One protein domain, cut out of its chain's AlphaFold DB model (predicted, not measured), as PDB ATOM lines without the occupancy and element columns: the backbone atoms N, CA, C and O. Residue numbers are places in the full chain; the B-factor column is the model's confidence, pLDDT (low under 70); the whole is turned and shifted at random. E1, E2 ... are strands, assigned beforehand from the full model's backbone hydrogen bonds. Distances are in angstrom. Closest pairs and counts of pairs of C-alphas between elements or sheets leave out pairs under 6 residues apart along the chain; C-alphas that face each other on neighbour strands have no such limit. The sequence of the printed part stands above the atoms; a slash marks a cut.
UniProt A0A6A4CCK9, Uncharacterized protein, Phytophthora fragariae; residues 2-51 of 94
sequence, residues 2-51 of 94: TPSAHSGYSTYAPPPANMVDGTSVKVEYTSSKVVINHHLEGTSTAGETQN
ATOM      1  N   THR A   2      37.901  61.997 -89.626       97.69
ATOM      2  CA  THR A   2      38.539  63.320 -89.625       97.69
ATOM      3  C   THR A   2      38.353  64.020 -90.978       97.69
ATOM      4  O   THR A   2      39.241  63.934 -91.831       97.69
ATOM      5  N   PRO A   3      37.178  64.621 -91.248       97.12
ATOM      6  CA  PRO A   3      36.921  65.331 -92.502       97.12
ATOM      7  C   PRO A   3      37.693  66.661 -92.571       97.12
ATOM      8  O   PRO A   3      37.998  67.275 -91.551       97.12
ATOM      9  N   SER A   4      38.077  67.092 -93.777       96.88
ATOM     10  CA  SER A   4      38.925  68.277 -93.970       96.88
ATOM     11  C   SER A   4      38.156  69.594 -93.849       96.88
ATOM     12  O   SER A   4      37.147  69.776 -94.532       96.88
ATOM     13  N   ALA A   5      38.719  70.561 -93.124       93.69
ATOM     14  CA  ALA A   5      38.188  71.918 -93.016       93.69
ATOM     15  C   ALA A   5      39.319  72.957 -93.066       93.69
ATOM     16  O   ALA A   5      40.180  73.001 -92.191       93.69
ATOM     17  N   HIS A   6      39.346  73.784 -94.119       90.06
ATOM     18  CA  HIS A   6      40.255  74.937 -94.272       90.06
ATOM     19  C   HIS A   6      41.744  74.655 -93.985       90.06
ATOM     20  O   HIS A   6      42.423  75.447 -93.340       90.06
ATOM     21  N   SER A   7      42.271  73.537 -94.497       90.06
ATOM     22  CA  SER A   7      43.642  73.023 -94.261       90.06
ATOM     23  C   SER A   7      43.881  72.293 -92.933       90.06
ATOM     24  O   SER A   7      44.950  71.691 -92.775       90.06
ATOM     25  N   GLY A   8      42.905  72.301 -92.027       93.44
ATOM     26  CA  GLY A   8      42.817  71.439 -90.853       93.44
ATOM     27  C   GLY A   8      41.814  70.297 -91.044       93.44
ATOM     28  O   GLY A   8      41.429  69.967 -92.171       93.44
ATOM     29  N   TYR A   9      41.410  69.701 -89.925       96.25
ATOM     30  CA  TYR A   9      40.470  68.587 -89.875       96.25
ATOM     31  C   TYR A   9      39.522  68.744 -88.687       96.25
ATOM     32  O   TYR A   9      39.983  68.930 -87.558       96.25
ATOM     33  N   SER A  10      38.219  68.603 -88.926       95.00
ATOM     34  CA  SER A  10      37.277  68.286 -87.849       95.00
ATOM     35  C   SER A  10      37.587  66.872 -87.358       95.00
ATOM     36  O   SER A  10      38.062  66.038 -88.127       95.00
ATOM     37  N   THR A  11      37.394  66.588 -86.070       96.19
ATOM     38  CA  THR A  11      37.791  65.302 -85.471       96.19
ATOM     39  C   THR A  11      36.644  64.690 -84.685       96.19
ATOM     40  O   THR A  11      36.142  65.287 -83.739       96.19
ATOM     41  N   TYR A  12      36.268  63.465 -85.059       96.62
ATOM     42  CA  TYR A  12      35.226  62.677 -84.404       96.62
ATOM     43  C   TYR A  12      35.778  61.296 -84.060       96.62
ATOM     44  O   TYR A  12      35.908  60.429 -84.936       96.62
ATOM     45  N   ALA A  13      36.156  61.100 -82.803       96.00
ATOM     46  CA  ALA A  13      36.907  59.930 -82.383       96.00
ATOM     47  C   ALA A  13      36.461  59.489 -80.964       96.00
ATOM     48  O   ALA A  13      36.935  60.054 -79.981       96.00
ATOM     49  N   PRO A  14      35.534  58.507 -80.846       95.75
ATOM     50  CA  PRO A  14      34.841  57.810 -81.938       95.75
ATOM     51  C   PRO A  14      33.803  58.705 -82.651       95.75
ATOM     52  O   PRO A  14      33.323  59.678 -82.067       95.75
ATOM     53  N   PRO A  15      33.434  58.405 -83.911       96.62
ATOM     54  CA  PRO A  15      32.297  59.064 -84.544       96.62
ATOM     55  C   PRO A  15      30.989  58.735 -83.803       96.62
ATOM     56  O   PRO A  15      30.800  57.582 -83.404       96.62
ATOM     57  N   PRO A  16      30.072  59.707 -83.636       97.81
ATOM     58  CA  PRO A  16      28.723  59.436 -83.150       97.81
ATOM     59  C   PRO A  16      28.040  58.340 -83.976       97.81
ATOM     60  O   PRO A  16      28.145  58.328 -85.201       97.81
ATOM     61  N   ALA A  17      27.306  57.438 -83.319       97.88
ATOM     62  CA  ALA A  17      26.685  56.287 -83.982       97.88
ATOM     63  C   ALA A  17      25.727  56.694 -85.114       97.88
ATOM     64  O   ALA A  17      25.682  56.050 -86.154       97.88
ATOM     65  N   ASN A  18      25.009  57.810 -84.957       98.06
ATOM     66  CA  ASN A  18      24.119  58.332 -85.992       98.06
ATOM     67  C   ASN A  18      24.855  58.966 -87.186       98.06
ATOM     68  O   ASN A  18      24.179  59.365 -88.129       98.06
ATOM     69  N   MET A  19      26.188  59.066 -87.171       98.50
ATOM     70  CA  MET A  19      27.033  59.479 -88.301       98.50
ATOM     71  C   MET A  19      27.658  58.280 -89.031       98.50
ATOM     72  O   MET A  19      28.464  58.469 -89.937       98.50
ATOM     73  N   VAL A  20      27.302  57.051 -88.654       98.44
ATOM     74  CA  VAL A  20      27.810  55.819 -89.267       98.44
ATOM     75  C   VAL A  20      26.630  54.973 -89.741       98.44
ATOM     76  O   VAL A  20      25.673  54.771 -88.999       98.44
ATOM     77  N   ASP A  21      26.690  54.498 -90.979       98.19
ATOM     78  CA  ASP A  21      25.759  53.528 -91.555       98.19
ATOM     79  C   ASP A  21      26.525  52.249 -91.912       98.19
ATOM     80  O   ASP A  21      27.346  52.236 -92.833       98.19
ATOM     81  N   GLY A  22      26.344  51.191 -91.117       97.25
ATOM     82  CA  GLY A  22      27.162  49.980 -91.190       97.25
ATOM     83  C   GLY A  22      28.648  50.285 -90.972       97.25
ATOM     84  O   GLY A  22      29.076  50.562 -89.853       97.25
ATOM     85  N   THR A  23      29.433  50.241 -92.049       97.19
ATOM     86  CA  THR A  23      30.869  50.583 -92.061       97.19
ATOM     87  C   THR A  23      31.173  51.913 -92.759       97.19
ATOM     88  O   THR A  23      32.340  52.275 -92.908       97.19
ATOM     89  N   SER A  24      30.148  52.645 -93.196       98.25
ATOM     90  CA  SER A  24      30.267  53.894 -93.946       98.25
ATOM     91  C   SER A  24      30.056  55.094 -93.029       98.25
ATOM     92  O   SER A  24      29.013  55.233 -92.396       98.25
ATOM     93  N   VAL A  25      31.034  55.994 -92.961       98.19
ATOM     94  CA  VAL A  25      30.861  57.287 -92.282       98.19
ATOM     95  C   VAL A  25      30.073  58.247 -93.173       98.19
ATOM     96  O   VAL A  25      30.266  58.271 -94.386       98.19
ATOM     97  N   LYS A  26      29.202  59.058 -92.577       98.56
ATOM     98  CA  LYS A  26      28.405  60.070 -93.274       98.56
ATOM     99  C   LYS A  26      29.079  61.429 -93.151       98.56
ATOM    100  O   LYS A  26      29.321  61.920 -92.046       98.56
ATOM    101  N   VAL A  27      29.385  62.021 -94.300       97.81
ATOM    102  CA  VAL A  27      30.099  63.296 -94.422       97.81
ATOM    103  C   VAL A  27      29.246  64.256 -95.245       97.81
ATOM    104  O   VAL A  27      28.669  63.852 -96.252       97.81
ATOM    105  N   GLU A  28      29.175  65.518 -94.837       97.06
ATOM    106  CA  GLU A  28      28.534  66.587 -95.609       97.06
ATOM    107  C   GLU A  28      29.569  67.536 -96.212       97.06
ATOM    108  O   GLU A  28      30.584  67.834 -95.586       97.06
ATOM    109  N   TYR A  29      29.301  68.021 -97.426       96.25
ATOM    110  CA  TYR A  29      30.036  69.111 -98.067       96.25
ATOM    111  C   TYR A  29      29.236  70.399 -97.903       96.25
ATOM    112  O   TYR A  29      28.145  70.531 -98.458       96.25
ATOM    113  N   THR A  30      29.752  71.332 -97.106       93.19
ATOM    114  CA  THR A  30      28.973  72.471 -96.605       93.19
ATOM    115  C   THR A  30      29.792  73.761 -96.557       93.19
ATOM    116  O   THR A  30      31.020  73.758 -96.660       93.19
ATOM    117  N   SER A  31      29.105  74.892 -96.430       90.81
ATOM    118  CA  SER A  31      29.683  76.216 -96.179       90.81
ATOM    119  C   SER A  31      28.776  76.989 -95.216       90.81
ATOM    120  O   SER A  31      27.593  76.675 -95.077       90.81
ATOM    121  N   SER A  32      29.313  77.990 -94.514       78.75
ATOM    122  CA  SER A  32      28.517  78.817 -93.597       78.75
ATOM    123  C   SER A  32      28.525  80.278 -94.035       78.75
ATOM    124  O   SER A  32      29.441  80.738 -94.709       78.75
ATOM    125  N   LYS A  33      27.525  81.062 -93.615       67.81
ATOM    126  CA  LYS A  33      27.470  82.502 -93.940       67.81
ATOM    127  C   LYS A  33      28.675  83.296 -93.407       67.81
ATOM    128  O   LYS A  33      28.933  84.388 -93.896       67.81
ATOM    129  N   VAL A  34      29.386  82.761 -92.410       65.56
ATOM    130  CA  VAL A  34      30.574  83.375 -91.786       65.56
ATOM    131  C   VAL A  34      31.874  82.794 -92.363       65.56
ATOM    132  O   VAL A  34      32.902  83.467 -92.373       65.56
ATOM    133  N   VAL A  35      31.835  81.565 -92.887       64.69
ATOM    134  CA  VAL A  35      32.978  80.844 -93.457       64.69
ATOM    135  C   VAL A  35      32.709  80.573 -94.936       64.69
ATOM    136  O   VAL A  35      31.999  79.638 -95.294       64.69
ATOM    137  N   ILE A  36      33.281  81.424 -95.791       72.69
ATOM    138  CA  ILE A  36      32.908  81.540 -97.211       72.69
ATOM    139  C   ILE A  36      33.290  80.296 -98.036       72.69
ATOM    140  O   ILE A  36      32.593  79.946 -98.986       72.69
ATOM    141  N   ASN A  37      34.382  79.610 -97.687       85.94
ATOM    142  CA  ASN A  37      34.841  78.442 -98.440       85.94
ATOM    143  C   ASN A  37      34.148  77.158 -97.967       85.94
ATOM    144  O   ASN A  37      33.767  77.033 -96.805       85.94
ATOM    145  N   HIS A  38      34.032  76.176 -98.861       93.19
ATOM    146  CA  HIS A  38      33.482  74.878 -98.486       93.19
ATOM    147  C   HIS A  38      34.446  74.073 -97.602       93.19
ATOM    148  O   HIS A  38      35.671  74.199 -97.705       93.19
ATOM    149  N   HIS A  39      33.872  73.230 -96.749       93.81
ATOM    150  CA  HIS A  39      34.553  72.254 -95.904       93.81
ATOM    151  C   HIS A  39      33.705  70.984 -95.766       93.81
ATOM    152  O   HIS A  39      32.566  70.929 -96.234       93.81
ATOM    153  N   LEU A  40      34.296  69.956 -95.159       96.38
ATOM    154  CA  LEU A  40      33.627  68.704 -94.843       96.38
ATOM    155  C   LEU A  40      33.369  68.602 -93.336       96.38
ATOM    156  O   LEU A  40      34.261  68.905 -92.545       96.38
ATOM    157  N   GLU A  41      32.200  68.093 -92.957       95.94
ATOM    158  CA  GLU A  41      31.824  67.801 -91.567       95.94
ATOM    159  C   GLU A  41      31.193  66.414 -91.436       95.94
ATOM    160  O   GLU A  41      30.764  65.802 -92.416       95.94
ATOM    161  N   GLY A  42      31.139  65.900 -90.206       96.94
ATOM    162  CA  GLY A  42      30.330  64.729 -89.883       96.94
ATOM    163  C   GLY A  42      28.844  65.068 -89.870       96.94
ATOM    164  O   GLY A  42      28.458  66.078 -89.287       96.94
ATOM    165  N   THR A  43      27.997  64.212 -90.443       97.88
ATOM    166  CA  THR A  43      26.552  64.481 -90.535       97.88
ATOM    167  C   THR A  43      25.703  63.270 -90.166       97.88
ATOM    168  O   THR A  43      26.107  62.121 -90.335       97.88
ATOM    169  N   SER A  44      24.494  63.509 -89.657       98.12
ATOM    170  CA  SER A  44      23.499  62.448 -89.460       98.12
ATOM    171  C   SER A  44      22.664  62.174 -90.711       98.12
ATOM    172  O   SER A  44      21.967  61.157 -90.769       98.12
ATOM    173  N   THR A  45      22.727  63.050 -91.710       98.25
ATOM    174  CA  THR A  45      21.955  62.951 -92.953       98.25
ATOM    175  C   THR A  45      22.556  61.893 -93.876       98.25
ATOM    176  O   THR A  45      23.774  61.807 -94.016       98.25
ATOM    177  N   ALA A  46      21.714  61.054 -94.487       98.19
ATOM    178  CA  ALA A  46      22.173  60.101 -95.496       98.19
ATOM    179  C   ALA A  46      22.686  60.848 -96.738       98.19
ATOM    180  O   ALA A  46      22.060  61.809 -97.182       98.19
ATOM    181  N   GLY A  47      23.826  60.406 -97.267       97.12
ATOM    182  CA  GLY A  47      24.415  60.934 -98.495       97.12
ATOM    183  C   GLY A  47      24.324  59.938 -99.648       97.12
ATOM    184  O   GLY A  47      23.519  59.009 -99.631       97.12
ATOM    185  N   GLU A  48      25.205  60.118-100.625       97.75
ATOM    186  CA  GLU A  48      25.358  59.239-101.783       97.75
ATOM    187  C   GLU A  48      26.752  58.596-101.793       97.75
ATOM    188  O   GLU A  48      27.689  59.095-101.164       97.75
ATOM    189  N   THR A  49      26.909  57.509-102.552       98.12
ATOM    190  CA  THR A  49      28.201  56.856-102.813       98.12
ATOM    191  C   THR A  49      28.710  57.180-104.216       98.12
ATOM    192  O   THR A  49      27.913  57.382-105.129       98.12
ATOM    193  N   GLN A  50      30.029  57.182-104.414       98.19
ATOM    194  CA  GLN A  50      30.667  57.434-105.711       98.19
ATOM    195  C   GLN A  50      31.498  56.222-106.152       98.19
ATOM    196  O   GLN A  50      31.923  55.419-105.320       98.19
ATOM    197  N   ASN A  51      31.768  56.107-107.455       98.56
ATOM    198  CA  ASN A  51      32.692  55.098-107.972       98.56
ATOM    199  C   ASN A  51      34.105  55.366-107.438       98.56
ATOM    200  O   ASN A  51      34.669  56.437-107.667       98.56
TER     201      ASN A  51
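Overview. This is residues 2 to 51 of the 94 residues of an uncharacterized protein of Phytophthora fragariae (UniProt A0A6A4CCK9). With little regular structure, this is one small hairpin, E1 and E2, in a chain that is mostly loop; residues 2 to 26 arch along one side of it, and residues 43 to 51 run away from it as a tail. The hairpin's loop and the turn at Gly 22 lie at opposite ends of the longest axis. The printed part has 50 residues, of which 8 are in the two antiparallel strands, with no named helix; its class is all strand. It is only just compact, close to loose, with a radius of gyration of the C-alphas of 11.5 A and spans of 33 by 24 by 20 A.

Along the chain. E1, residues 27 to 30, is 9.5 A long from C-alpha 27 at (30.099, 63.296, -94.422). E2, residues 39 to 42, is 10.5 A long, ending at C-alpha 42 at (30.330, 64.729, -89.883).

Arrangement. E1 and E2 form an antiparallel hairpin, their directions at 143 degrees. C-alphas 27 and 42 face each other at 4.8 A. N 28 and O 41, 2.9 A, are within hydrogen-bond range.

Size, cuts and confidence. The C-alphas farthest apart, Gly 22 and Val 34, are 33.6 A apart. The printed part has no cut; the E1 to E2 link is short. Residues 33 to 35 are under pLDDT 70.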